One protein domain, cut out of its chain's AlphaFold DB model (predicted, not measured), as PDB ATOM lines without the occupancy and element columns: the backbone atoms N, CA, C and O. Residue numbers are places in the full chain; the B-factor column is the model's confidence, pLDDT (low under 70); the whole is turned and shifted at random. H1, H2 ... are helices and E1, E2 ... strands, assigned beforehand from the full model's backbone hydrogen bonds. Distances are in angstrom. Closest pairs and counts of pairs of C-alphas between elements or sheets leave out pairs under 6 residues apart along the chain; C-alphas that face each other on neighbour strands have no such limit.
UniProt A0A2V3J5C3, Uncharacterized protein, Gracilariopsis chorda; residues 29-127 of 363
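What this domain is: This is residues 29 to 127 of the 363 residues of an uncharacterized protein of Gracilariopsis chorda (UniProt A0A2V3J5C3). A long, twisted hairpin of two strands, E2 and E3, makes the length of this domain; at the base of the hairpin E1 runs beside residues 111 to 117 of E3, and one short helix, H1, packs on the three strands there. Beyond E1 and H1 the hairpin goes on as a two-stranded ribbon to its turn at residues 96 to 97, while the loop of residues 53 to 72 lies toward the other end. The printed part has 99 residues, with E1, H1, E2 and E3 along the chain; the antiparallel sheet has the order E1, E3, E2, and the class is mostly strand. The whole is extended, a rod with a radius of gyration of the C-alphas of 20.9 A and spans of 68 by 30 by 15 A.

How they stand to each other: E1, residues 35 to 41, is an edge strand and the antiparallel neighbour of E3, residues 98 to 119, at 157 degrees; N 37 and O 115 are within hydrogen-bond range at 2.9 A. H1, residues 44 to 52, is on the sheet; the C-alphas of Gly 39 and Ala 51 are its closest to E1, 3.7 A apart, and those of Cys 48 and Cys 113 its closest to E3, 5.1 A apart. Every O i to N i+4 pair of H1 is within hydrogen-bond range. E2, residues 73 to 95, forms a hairpin with E3, antiparallel at 177 degrees, with N 91 and O 102 at 2.8 A. E1, H1 and E2 make a split strand-helix-strand unit, two strands running the same way with a helix between them in the chain and E3 between them in the sheet; its crossover is right-handed.

Where its parts are: E1 begins at C-alpha 35 (29.111, 42.271, 6.032) and is 20.0 A long; H1 is 12.3 A long. E2 measures 55.2 A, bends by 89 degrees at residue 76 and ends at C-alpha 95 (28.895, 53.197, 57.972). E3 measures 59.6 A, bends by 52 degrees at residue 116 and ends at C-alpha 119 (32.032, 48.248, -0.792).

The domain as a whole: The two C-alphas farthest apart, those of Arg 62 and Arg 96, are 68.8 A apart. The printed part has no cut; the link from H1 to E2 is long, with 20 residues. Confidence is low, with pLDDT under 70, at residues 32 to 34, 56 to 66, 68 to 71, 122 and 126 to 127.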
ATOM      1  N   CYS A  29      41.762  45.036  -2.334       70.44
ATOM      2  CA  CYS A  29      41.023  44.952  -1.085       70.44
ATOM      3  C   CYS A  29      39.631  45.550  -1.244       70.44
ATOM      4  O   CYS A  29      39.484  46.679  -1.718       70.44
ATOM      5  N   THR A  30      38.610  44.824  -0.790       70.94
ATOM      6  CA  THR A  30      37.218  45.281  -0.856       70.94
ATOM      7  C   THR A  30      36.481  44.968   0.442       70.94
ATOM      8  O   THR A  30      36.838  44.075   1.213       70.94
ATOM      9  N   CYS A  31      35.432  45.735   0.738       70.56
ATOM     10  CA  CYS A  31      34.532  45.378   1.831       70.56
ATOM     11  C   CYS A  31      33.721  44.143   1.422       70.56
ATOM     12  O   CYS A  31      33.212  44.088   0.299       70.56
ATOM     13  N   LYS A  32      33.536  43.179   2.334       67.81
ATOM     14  CA  LYS A  32      32.659  42.031   2.058       67.81
ATOM     15  C   LYS A  32      31.253  42.544   1.760       67.81
ATOM     16  O   LYS A  32      30.651  43.213   2.603       67.81
ATOM     17  N   LYS A  33      30.712  42.224   0.582       67.38
ATOM     18  CA  LYS A  33      29.319  42.538   0.243       67.38
ATOM     19  C   LYS A  33      28.409  41.872   1.284       67.38
ATOM     20  O   LYS A  33      28.456  40.658   1.451       67.38
ATOM     21  N   GLY A  34      27.630  42.671   2.017       68.75
ATOM     22  CA  GLY A  34      26.702  42.165   3.035       68.75
ATOM     23  C   GLY A  34      27.327  41.867   4.402       68.75
ATOM     24  O   GLY A  34      26.699  41.190   5.215       68.75
ATOM     25  N   GLY A  35      28.535  42.368   4.690       74.06
ATOM     26  CA  GLY A  35      29.111  42.271   6.032       74.06
ATOM     27  C   GLY A  35      28.217  42.966   7.063       74.06
ATOM     28  O   GLY A  35      27.884  44.137   6.899       74.06
ATOM     29  N   LYS A  36      27.813  42.259   8.122       85.00
ATOM     30  CA  LYS A  36      27.103  42.856   9.260       85.00
ATOM     31  C   LYS A  36      28.119  43.201  10.340       85.00
ATOM     32  O   LYS A  36      28.899  42.338  10.733       85.00
ATOM     33  N   ALA A  37      28.092  44.431  10.838       88.19
ATOM     34  CA  ALA A  37      28.907  44.835  11.977       88.19
ATOM     35  C   ALA A  37      28.030  45.276  13.148       88.19
ATOM     36  O   ALA A  37      26.981  45.897  12.965       88.19
ATOM     37  N   VAL A  38      28.457  44.907  14.357       92.50
ATOM     38  CA  VAL A  38      27.681  45.092  15.586       92.50
ATOM     39  C   VAL A  38      28.512  45.828  16.624       92.50
ATOM     40  O   VAL A  38      29.570  45.359  17.054       92.50
ATOM     41  N   GLY A  39      28.003  46.973  17.060       95.00
ATOM     42  CA  GLY A  39      28.597  47.797  18.105       95.00
ATOM     43  C   GLY A  39      27.658  47.964  19.287       95.00
ATOM     44  O   GLY A  39      26.436  47.898  19.143       95.00
ATOM     45  N   THR A  40      28.235  48.178  20.467       96.31
ATOM     46  CA  THR A  40      27.478  48.511  21.679       96.31
ATOM     47  C   THR A  40      28.037  49.778  22.304       96.31
ATOM     48  O   THR A  40      29.230  50.050  22.177       96.31
ATOM     49  N   GLY A  41      27.183  50.574  22.939       94.94
ATOM     50  CA  GLY A  41      27.588  51.834  23.552       94.94
ATOM     51  C   GLY A  41      26.533  52.388  24.500       94.94
ATOM     52  O   GLY A  41      25.377  51.973  24.471       94.94
ATOM     53  N   VAL A  42      26.940  53.332  25.347       94.81
ATOM     54  CA  VAL A  42      26.050  54.016  26.306       94.81
ATOM     55  C   VAL A  42      25.098  55.016  25.638       94.81
ATOM     56  O   VAL A  42      24.124  55.438  26.243       94.81
ATOM     57  N   SER A  43      25.354  55.371  24.378       96.19
ATOM     58  CA  SER A  43      24.465  56.178  23.541       96.19
ATOM     59  C   SER A  43      24.310  55.541  22.153       96.19
ATOM     60  O   SER A  43      25.198  54.783  21.735       96.19
ATOM     61  N   PRO A  44      23.230  55.854  21.407       94.94
ATOM     62  CA  PRO A  44      23.036  55.368  20.040       94.94
ATOM     63  C   PRO A  44      24.237  55.670  19.133       94.94
ATOM     64  O   PRO A  44      24.744  54.779  18.453       94.94
ATOM     65  N   GLY A  45      24.746  56.908  19.188       92.12
ATOM     66  CA  GLY A  45      25.893  57.349  18.390       92.12
ATOM     67  C   GLY A  45      27.164  56.559  18.702       92.12
ATOM     68  O   GLY A  45      27.800  56.034  17.789       92.12
ATOM     69  N   LYS A  46      27.490  56.373  19.991       93.50
ATOM     70  CA  LYS A  46      28.659  55.577  20.407       93.50
ATOM     71  C   LYS A  46      28.535  54.115  19.977       93.50
ATOM     72  O   LYS A  46      29.511  53.536  19.506       93.50
ATOM     73  N   ALA A  47      27.339  53.529  20.078       93.31
ATOM     74  CA  ALA A  47      27.092  52.166  19.618       93.31
ATOM     75  C   ALA A  47      27.300  52.021  18.102       93.31
ATOM     76  O   ALA A  47      27.913  51.050  17.662       93.31
ATOM     77  N   CYS A  48      26.837  52.986  17.301       91.88
ATOM     78  CA  CYS A  48      27.022  52.939  15.851       91.88
ATOM     79  C   CYS A  48      28.455  53.246  15.410       91.88
ATOM     80  O   CYS A  48      28.929  52.588  14.487       91.88
ATOM     81  N   MET A  49      29.184  54.142  16.081       88.88
ATOM     82  CA  MET A  49      30.619  54.323  15.815       88.88
ATOM     83  C   MET A  49      31.410  53.046  16.119       88.88
ATOM     84  O   MET A  49      32.221  52.609  15.303       88.88
ATOM     85  N   ALA A  50      31.111  52.382  17.240       89.81
ATOM     86  CA  ALA A  50      31.705  51.088  17.568       89.81
ATOM     87  C   ALA A  50      31.364  49.999  16.532       89.81
ATOM     88  O   ALA A  50      32.189  49.129  16.267       89.81
ATOM     89  N   ALA A  51      30.166  50.043  15.935       89.12
ATOM     90  CA  ALA A  51      29.779  49.137  14.853       89.12
ATOM     91  C   ALA A  51      30.547  49.453  13.560       89.12
ATOM     92  O   ALA A  51      31.045  48.542  12.909       89.12
ATOM     93  N   MET A  52      30.695  50.736  13.213       85.69
ATOM     94  CA  MET A  52      31.419  51.195  12.020       85.69
ATOM     95  C   MET A  52      32.883  50.773  12.022       85.69
ATOM     96  O   MET A  52      33.374  50.285  11.006       85.69
ATOM     97  N   MET A  53      33.557  50.877  13.170       84.25
ATOM     98  CA  MET A  53      34.944  50.420  13.320       84.25
ATOM     99  C   MET A  53      35.112  48.906  13.114       84.25
ATOM    100  O   MET A  53      36.227  48.445  12.894       84.25
ATOM    101  N   LYS A  54      34.016  48.138  13.171       85.31
ATOM    102  CA  LYS A  54      33.990  46.681  12.991       85.31
ATOM    103  C   LYS A  54      33.485  46.238  11.616       85.31
ATOM    104  O   LYS A  54      33.288  45.038  11.428       85.31
ATOM    105  N   CYS A  55      33.231  47.148  10.667       80.88
ATOM    106  CA  CYS A  55      32.907  46.735   9.298       80.88
ATOM    107  C   CYS A  55      34.044  45.849   8.752       80.88
ATOM    108  O   CYS A  55      35.182  46.313   8.692       80.88
ATOM    109  N   PRO A  56      33.766  44.590   8.362       67.62
ATOM    110  CA  PRO A  56      34.809  43.668   7.941       67.62
ATOM    111  C   PRO A  56      35.398  44.113   6.601       67.62
ATOM    112  O   PRO A  56      34.717  44.134   5.569       67.62
ATOM    113  N   THR A  57      36.684  44.439   6.613       65.62
ATOM    114  CA  THR A  57      37.498  44.587   5.409       65.62
ATOM    115  C   THR A  57      38.020  43.206   5.038       65.62
ATOM    116  O   THR A  57      38.760  42.606   5.814       65.62
ATOM    117  N   VAL A  58      37.615  42.671   3.885       61.53
ATOM    118  CA  VAL A  58      38.174  41.412   3.383       61.53
ATOM    119  C   VAL A  58      39.347  41.765   2.483       61.53
ATOM    120  O   VAL A  58      39.187  42.282   1.379       61.53
ATOM    121  N   SER A  59      40.545  41.508   2.989       58.34
ATOM    122  CA  SER A  59      41.784  41.615   2.233       58.34
ATOM    123  C   SER A  59      42.128  40.242   1.667       58.34
ATOM    124  O   SER A  59      42.668  39.399   2.377       58.34
ATOM    125  N   SER A  60      41.826  39.989   0.395       61.47
ATOM    126  CA  SER A  60      42.401  38.846  -0.323       61.47
ATOM    127  C   SER A  60      43.656  39.287  -1.075       61.47
ATOM    128  O   SER A  60      43.764  39.151  -2.292       61.47
ATOM    129  N   CYS A  61      44.621  39.839  -0.342       65.75
ATOM    130  CA  CYS A  61      45.925  40.131  -0.910       65.75
ATOM    131  C   CYS A  61      46.749  38.837  -0.982       65.75
ATOM    132  O   CYS A  61      46.834  38.081  -0.016       65.75
ATOM    133  N   ARG A  62      47.346  38.553  -2.144       66.06
ATOM    134  CA  ARG A  62      48.244  37.398  -2.316       66.06
ATOM    135  C   ARG A  62      49.577  37.638  -1.594       66.06
ATOM    136  O   ARG A  62      50.070  38.761  -1.618       66.06
ATOM    137  N   ARG A  63      50.174  36.560  -1.061       62.75
ATOM    138  CA  ARG A  63      51.586  36.447  -0.625       62.75
ATOM    139  C   ARG A  63      52.103  37.666   0.151       62.75
ATOM    140  O   ARG A  63      52.792  38.513  -0.409       62.75
ATOM    141  N   GLY A  64      51.744  37.759   1.430       62.12
ATOM    142  CA  GLY A  64      52.308  38.750   2.351       62.12
ATOM    143  C   GLY A  64      51.939  40.209   2.071       62.12
ATOM    144  O   GLY A  64      52.378  41.069   2.815       62.12
ATOM    145  N   ARG A  65      51.143  40.525   1.038       68.00
ATOM    146  CA  ARG A  65      50.696  41.895   0.728       68.00
ATOM    147  C   ARG A  65      49.572  42.363   1.666       68.00
ATOM    148  O   ARG A  65      48.756  41.559   2.110       68.00
ATOM    149  N   VAL A  66      49.482  43.673   1.897       68.81
ATOM    150  CA  VAL A  66      48.457  44.353   2.712       68.81
ATOM    151  C   VAL A  66      47.746  45.447   1.909       68.81
ATOM    152  O   VAL A  66      48.250  45.910   0.889       68.81
ATOM    153  N   CYS A  67      46.561  45.877   2.339       71.00
ATOM    154  CA  CYS A  67      45.859  46.990   1.690       71.00
ATOM    155  C   CYS A  67      46.581  48.309   1.976       71.00
ATOM    156  O   CYS A  67      46.799  48.625   3.145       71.00
ATOM    157  N   LYS A  68      46.884  49.099   0.936       68.06
ATOM    158  CA  LYS A  68      47.504  50.429   1.089       68.06
ATOM    159  C   LYS A  68      46.664  51.353   1.973       68.06
ATOM    160  O   LYS A  68      47.196  52.125   2.758       68.06
ATOM    161  N   GLU A  69      45.344  51.243   1.862       69.38
ATOM    162  CA  GLU A  69      44.385  51.984   2.675       69.38
ATOM    163  C   GLU A  69      43.265  51.059   3.153       69.38
ATOM    164  O   GLU A  69      42.949  50.048   2.517       69.38
ATOM    165  N   ARG A  70      42.603  51.427   4.257       66.06
ATOM    166  CA  ARG A  70      41.355  50.758   4.641       66.06
ATOM    167  C   ARG A  70      40.311  51.045   3.555       66.06
ATOM    168  O   ARG A  70      39.983  52.215   3.349       66.06
ATOM    169  N   PRO A  71      39.774  50.024   2.863       68.25
ATOM    170  CA  PRO A  71      38.807  50.258   1.805       68.25
ATOM    171  C   PRO A  71      37.597  51.001   2.371       68.25
ATOM    172  O   PRO A  71      37.074  50.672   3.440       68.25
ATOM    173  N   ARG A  72      37.151  52.030   1.650       73.12
ATOM    174  CA  ARG A  72      35.977  52.801   2.052       73.12
ATOM    175  C   ARG A  72      34.746  51.906   1.903       73.12
ATOM    176  O   ARG A  72      34.437  51.442   0.804       73.12
ATOM    177  N   CYS A  73      34.025  51.677   2.998       77.69
ATOM    178  CA  CYS A  73      32.743  50.977   2.970       77.69
ATOM    179  C   CYS A  73      31.591  51.986   2.986       77.69
ATOM    180  O   CYS A  73      31.603  52.959   3.744       77.69
ATOM    181  N   ARG A  74      30.568  51.748   2.166       82.38
ATOM    182  CA  ARG A  74      29.288  52.444   2.260       82.38
ATOM    183  C   ARG A  74      28.507  51.809   3.404       82.38
ATOM    184  O   ARG A  74      28.376  50.587   3.487       82.38
ATOM    185  N   ILE A  75      28.000  52.652   4.296       81.44
ATOM    186  CA  ILE A  75      27.119  52.208   5.369       81.44
ATOM    187  C   ILE A  75      25.714  52.129   4.784       81.44
ATOM    188  O   ILE A  75      25.178  53.132   4.315       81.44
ATOM    189  N   GLY A  76      25.155  50.925   4.765       81.38
ATOM    190  CA  GLY A  76      23.775  50.678   4.378       81.38
ATOM    191  C   GLY A  76      22.817  50.966   5.531       81.38
ATOM    192  O   GLY A  76      22.974  51.927   6.285       81.38
ATOM    193  N   ARG A  77      21.814  50.098   5.691       87.62
ATOM    194  CA  ARG A  77      20.825  50.226   6.766       87.62
ATOM    195  C   ARG A  77      21.501  50.129   8.137       87.62
ATOM    196  O   ARG A  77      22.295  49.220   8.389       87.62
ATOM    197  N   LYS A  78      21.158  51.077   9.010       92.50
ATOM    198  CA  LYS A  78      21.549  51.113  10.422       92.50
ATOM    199  C   LYS A  78      20.330  50.767  11.256       92.50
ATOM    200  O   LYS A  78      19.247  51.284  11.004       92.50
ATOM    201  N   PHE A  79      20.513  49.918  12.252       95.31
ATOM    202  CA  PHE A  79      19.428  49.514  13.123       95.31
ATOM    203  C   PHE A  79      19.886  49.503  14.576       95.31
ATOM    204  O   PHE A  79      20.819  48.783  14.936       95.31
ATOM    205  N   VAL A  80      19.243  50.327  15.403       96.00
ATOM    206  CA  VAL A  80      19.625  50.551  16.799       96.00
ATOM    207  C   VAL A  80      18.540  50.006  17.712       96.00
ATOM    208  O   VAL A  80      17.377  50.373  17.577       96.00
ATOM    209  N   ARG A  81      18.923  49.155  18.668       97.06
ATOM    210  CA  ARG A  81      18.026  48.674  19.727       97.06
ATOM    211  C   ARG A  81      18.586  49.024  21.106       97.06
ATOM    212  O   ARG A  81      19.764  48.742  21.355       97.06
ATOM    213  N   PRO A  82      17.786  49.616  22.009       97.12
ATOM    214  CA  PRO A  82      18.174  49.753  23.404       97.12
ATOM    215  C   PRO A  82      18.128  48.390  24.108       97.12
ATOM    216  O   PRO A  82      17.313  47.534  23.774       97.12
ATOM    217  N   PHE A  83      18.991  48.193  25.099       96.94
ATOM    218  CA  PHE A  83      18.939  47.064  26.028       96.94
ATOM    219  C   PHE A  83      19.479  47.494  27.396       96.94
ATOM    220  O   PHE A  83      20.230  48.462  27.494       96.94
ATOM    221  N   TYR A  84      19.112  46.789  28.463       96.69
ATOM    222  CA  TYR A  84      19.571  47.105  29.817       96.69
ATOM    223  C   TYR A  84      20.583  46.068  30.288       96.69
ATOM    224  O   TYR A  84      20.368  44.866  30.134       96.69
ATOM    225  N   LYS A  85      21.682  46.526  30.891       95.81
ATOM    226  CA  LYS A  85      22.681  45.655  31.522       95.81
ATOM    227  C   LYS A  85      22.866  46.076  32.975       95.81
ATOM    228  O   LYS A  85      22.962  47.267  33.267       95.81
ATOM    229  N   LYS A  86      22.918  45.104  33.890       96.62
ATOM    230  CA  LYS A  86      23.313  45.357  35.281       96.62
ATOM    231  C   LYS A  86      24.818  45.623  35.312       96.62
ATOM    232  O   LYS A  86      25.599  44.799  34.838       96.62
ATOM    233  N   VAL A  87      25.222  46.775  35.837       94.75
ATOM    234  CA  VAL A  87      26.629  47.171  35.981       94.75
ATOM    235  C   VAL A  87      26.910  47.437  37.452       94.75
ATOM    236  O   VAL A  87      26.118  48.087  38.135       94.75
ATOM    237  N   LYS A  88      28.045  46.933  37.937       96.38
ATOM    238  CA  LYS A  88      28.518  47.158  39.301       96.38
ATOM    239  C   LYS A  88      29.108  48.572  39.385       96.38
ATOM    240  O   LYS A  88      30.070  48.879  38.681       96.38
ATOM    241  N   LYS A  89      28.511  49.451  40.191       94.12
ATOM    242  CA  LYS A  89      28.953  50.840  40.380       94.12
ATOM    243  C   LYS A  89      29.422  51.046  41.820       94.12
ATOM    244  O   LYS A  89      28.724  50.615  42.738       94.12
ATOM    245  N   PRO A  90      30.593  51.669  42.029       95.81
ATOM    246  CA  PRO A  90      31.021  52.047  43.363       95.81
ATOM    247  C   PRO A  90      30.210  53.254  43.834       95.81
ATOM    248  O   PRO A  90      30.040  54.217  43.087       95.81
ATOM    249  N   ILE A  91      29.751  53.205  45.075       95.75
ATOM    250  CA  ILE A  91      29.180  54.339  45.794       95.75
ATOM    251  C   ILE A  91      29.884  54.468  47.142       95.75
ATOM    252  O   ILE A  91      30.357  53.482  47.710       95.75
ATOM    253  N   TRP A  92      29.953  55.688  47.656       96.12
ATOM    254  CA  TRP A  92      30.433  55.939  49.008       96.12
ATOM    255  C   TRP A  92      29.244  55.909  49.963       96.12
ATOM    256  O   TRP A  92      28.257  56.608  49.741       96.12
ATOM    257  N   LYS A  93      29.323  55.086  51.008       94.94
ATOM    258  CA  LYS A  93      28.354  55.059  52.109       94.94
ATOM    259  C   LYS A  93      29.073  55.365  53.411       94.94
ATOM    260  O   LYS A  93      30.197  54.920  53.611       94.94
ATOM    261  N   VAL A  94      28.424  56.103  54.302       95.25
ATOM    262  CA  VAL A  94      28.916  56.275  55.670       95.25
ATOM    263  C   VAL A  94      28.364  55.125  56.507       95.25
ATOM    264  O   VAL A  94      27.152  54.948  56.584       95.25
ATOM    265  N   ILE A  95      29.245  54.317  57.092       93.06
ATOM    266  CA  ILE A  95      28.895  53.197  57.972       93.06
ATOM    267  C   ILE A  95      29.643  53.428  59.285       93.06
ATOM    268  O   ILE A  95      30.873  53.442  59.291       93.06
ATOM    269  N   ARG A  96      28.909  53.651  60.385       93.56
ATOM    270  CA  ARG A  96      29.479  53.967  61.715       93.56
ATOM    271  C   ARG A  96      30.481  55.137  61.674       93.56
ATOM    272  O   ARG A  96      31.609  55.018  62.138       93.56
ATOM    273  N   GLY A  97      30.105  56.237  61.019       94.69
ATOM    274  CA  GLY A  97      30.949  57.434  60.878       94.69
ATOM    275  C   GLY A  97      32.108  57.320  59.875       94.69
ATOM    276  O   GLY A  97      32.707  58.335  59.530       94.69
ATOM    277  N   LYS A  98      32.405  56.129  59.333       92.75
ATOM    278  CA  LYS A  98      33.478  55.927  58.343       92.75
ATOM    279  C   LYS A  98      32.921  55.886  56.918       92.75
ATOM    280  O   LYS A  98      31.946  55.185  56.649       92.75
ATOM    281  N   LYS A  99      33.550  56.606  55.979       95.56
ATOM    282  CA  LYS A  99      33.238  56.515  54.538       95.56
ATOM    283  C   LYS A  99      33.794  55.205  53.975       95.56
ATOM    284  O   LYS A  99      35.002  55.037  53.856       95.56
ATOM    285  N   VAL A 100      32.905  54.293  53.597       95.94
ATOM    286  CA  VAL A 100      33.228  52.989  53.008       95.94
ATOM    287  C   VAL A 100      32.777  52.957  51.548       95.94
ATOM    288  O   VAL A 100      31.679  53.406  51.205       95.94
ATOM    289  N   ARG A 101      33.618  52.407  50.668       96.94
ATOM    290  CA  ARG A 101      33.292  52.190  49.255       96.94
ATOM    291  C   ARG A 101      32.526  50.876  49.108       96.94
ATOM    292  O   ARG A 101      33.096  49.802  49.261       96.94
ATOM    293  N   VAL A 102      31.241  50.963  48.784       95.56
ATOM    294  CA  VAL A 102      30.365  49.801  48.576       95.56
ATOM    295  C   VAL A 102      30.006  49.703  47.097       95.56
ATOM    296  O   VAL A 102      29.908  50.709  46.397       95.56
ATOM    297  N   PHE A 103      29.805  48.490  46.591       96.12
ATOM    298  CA  PHE A 103      29.395  48.271  45.210       96.12
ATOM    299  C   PHE A 103      27.917  47.909  45.124       96.12
ATOM    300  O   PHE A 103      27.479  46.946  45.747       96.12
ATOM    301  N   ILE A 104      27.171  48.637  44.297       95.56
ATOM    302  CA  ILE A 104      25.764  48.350  44.007       95.56
ATOM    303  C   ILE A 104      25.583  47.926  42.550       95.56
ATOM    304  O   ILE A 104      26.362  48.305  41.672       95.56
ATOM    305  N   TRP A 105      24.541  47.143  42.282       96.25
ATOM    306  CA  TRP A 105      24.148  46.761  40.928       96.25
ATOM    307  C   TRP A 105      23.111  47.740  40.390       96.25
ATOM    308  O   TRP A 105      21.985  47.783  40.876       96.25
ATOM    309  N   VAL A 106      23.473  48.500  39.358       95.50
ATOM    310  CA  VAL A 106      22.577  49.474  38.719       95.50
ATOM    311  C   VAL A 106      22.199  48.979  37.325       95.50
ATOM    312  O   VAL A 106      23.057  48.502  36.577       95.50
ATOM    313  N   LYS A 107      20.917  49.084  36.953       96.62
ATOM    314  CA  LYS A 107      20.470  48.857  35.570       96.62
ATOM    315  C   LYS A 107      20.859  50.072  34.727       96.62
ATOM    316  O   LYS A 107      20.320  51.154  34.919       96.62
ATOM    317  N   VAL A 108      21.782  49.890  33.788       96.12
ATOM    318  CA  VAL A 108      22.217  50.944  32.862       96.12
ATOM    319  C   VAL A 108      21.669  50.644  31.470       96.12
ATOM    320  O   VAL A 108      21.728  49.500  31.008       96.12
ATOM    321  N   LYS A 109      21.131  51.669  30.803       97.06
ATOM    322  CA  LYS A 109      20.658  51.589  29.416       97.06
ATOM    323  C   LYS A 109      21.853  51.637  28.462       97.06
ATOM    324  O   LYS A 109      22.643  52.575  28.488       97.06
ATOM    325  N   PHE A 110      21.965  50.627  27.615       96.75
ATOM    326  CA  PHE A 110      22.918  50.541  26.516       96.75
ATOM    327  C   PHE A 110      22.171  50.479  25.186       96.75
ATOM    328  O   PHE A 110      20.973  50.210  25.124       96.75
ATOM    329  N   PHE A 111      22.898  50.707  24.103       97.25
ATOM    330  CA  PHE A 111      22.402  50.608  22.741       97.25
ATOM    331  C   PHE A 111      23.249  49.606  21.975       97.25
ATOM    332  O   PHE A 111      24.472  49.573  22.121       97.25
ATOM    333  N   ARG A 112      22.594  48.789  21.154       96.62
ATOM    334  CA  ARG A 112      23.220  47.881  20.193       96.62
ATOM    335  C   ARG A 112      22.899  48.387  18.795       96.62
ATOM    336  O   ARG A 112      21.727  48.511  18.456       96.62
ATOM    337  N   CYS A 113      23.925  48.688  18.007       96.19
ATOM    338  CA  CYS A 113      23.781  49.142  16.627       96.19
ATOM    339  C   CYS A 113      24.264  48.046  15.678       96.19
ATOM    340  O   CYS A 113      25.405  47.594  15.790       96.19
ATOM    341  N   ASN A 114      23.393  47.627  14.764       94.75
ATOM    342  CA  ASN A 114      23.698  46.718  13.668       94.75
ATOM    343  C   ASN A 114      23.779  47.534  12.377       94.75
ATOM    344  O   ASN A 114      22.842  48.270  12.057       94.75
ATOM    345  N   ILE A 115      24.875  47.400  11.635       91.81
ATOM    346  CA  ILE A 115      25.061  48.070  10.346       91.81
ATOM    347  C   ILE A 115      25.350  47.045   9.254       91.81
ATOM    348  O   ILE A 115      26.087  46.082   9.479       91.81
ATOM    349  N   THR A 116      24.786  47.265   8.070       90.44
ATOM    350  CA  THR A 116      25.171  46.528   6.860       90.44
ATOM    351  C   THR A 116      26.252  47.313   6.124       90.44
ATOM    352  O   THR A 116      26.049  48.481   5.797       90.44
ATOM    353  N   CYS A 117      27.387  46.680   5.849       85.62
ATOM    354  CA  CYS A 117      28.516  47.265   5.135       85.62
ATOM    355  C   CYS A 117      28.506  46.778   3.674       85.62
ATOM    356  O   CYS A 117      28.338  45.584   3.402       85.62
ATOM    357  N   SER A 118      28.696  47.692   2.726       81.75
ATOM    358  CA  SER A 118      28.921  47.375   1.310       81.75
ATOM    359  C   SER A 118      30.168  48.100   0.791       81.75
ATOM    360  O   SER A 118      30.560  49.121   1.355       81.75
ATOM    361  N   PRO A 119      30.855  47.579  -0.237       75.88
ATOM    362  CA  PRO A 119      32.032  48.248  -0.792       75.88
ATOM    363  C   PRO A 119      31.642  49.590  -1.434       75.88
ATOM    364  O   PRO A 119      30.691  49.644  -2.211       75.88
ATOM    365  N   LYS A 120      32.357  50.677  -1.095       77.62
ATOM    366  CA  LYS A 120      32.252  51.986  -1.778       77.62
ATOM    367  C   LYS A 120      33.377  52.184  -2.800       77.62
ATOM    368  O   LYS A 120      33.206  52.945  -3.739       77.62
ATOM    369  N   GLY A 121      34.507  51.505  -2.613       72.19
ATOM    370  CA  GLY A 121      35.649  51.523  -3.523       72.19
ATOM    371  C   GLY A 121      36.596  50.357  -3.248       72.19
ATOM    372  O   GLY A 121      36.384  49.585  -2.307       72.19
ATOM    373  N   PHE A 122      37.631  50.237  -4.075       68.81
ATOM    374  CA  PHE A 122      38.715  49.274  -3.906       68.81
ATOM    375  C   PHE A 122      39.958  49.964  -3.333       68.81
ATOM    376  O   PHE A 122      40.153  51.163  -3.522       68.81
ATOM    377  N   SER A 123      40.788  49.208  -2.617       70.75
ATOM    378  CA  SER A 123      42.153  49.626  -2.274       70.75
ATOM    379  C   SER A 123      43.159  48.682  -2.927       70.75
ATOM    380  O   SER A 123      42.861  47.511  -3.175       70.75
ATOM    381  N   VAL A 124      44.346  49.197  -3.232       73.75
ATOM    382  CA  VAL A 124      45.412  48.446  -3.898       73.75
ATOM    383  C   VAL A 124      46.176  47.618  -2.863       73.75
ATOM    384  O   VAL A 124      46.532  48.119  -1.796       73.75
ATOM    385  N   CYS A 125      46.431  46.345  -3.175       72.00
ATOM    386  CA  CYS A 125      47.330  45.510  -2.381       72.00
ATOM    387  C   CYS A 125      48.783  45.926  -2.639       72.00
ATOM    388  O   CYS A 125      49.260  45.838  -3.771       72.00
ATOM    389  N   VAL A 126      49.493  46.309  -1.586       64.94
ATOM    390  CA  VAL A 126      50.916  46.664  -1.603       64.94
ATOM    391  C   VAL A 126      51.706  45.676  -0.752       64.94
ATOM    392  O   VAL A 126      51.165  45.077   0.177       64.94
ATOM    393  N   LYS A 127      52.982  45.459  -1.065       64.31
ATOM    394  CA  LYS A 127      53.873  44.700  -0.178       64.31
ATOM    395  C   LYS A 127      54.102  45.556   1.086       64.31
ATOM    396  O   LYS A 127      54.482  46.717   0.926       64.31
TER     397      LYS A 127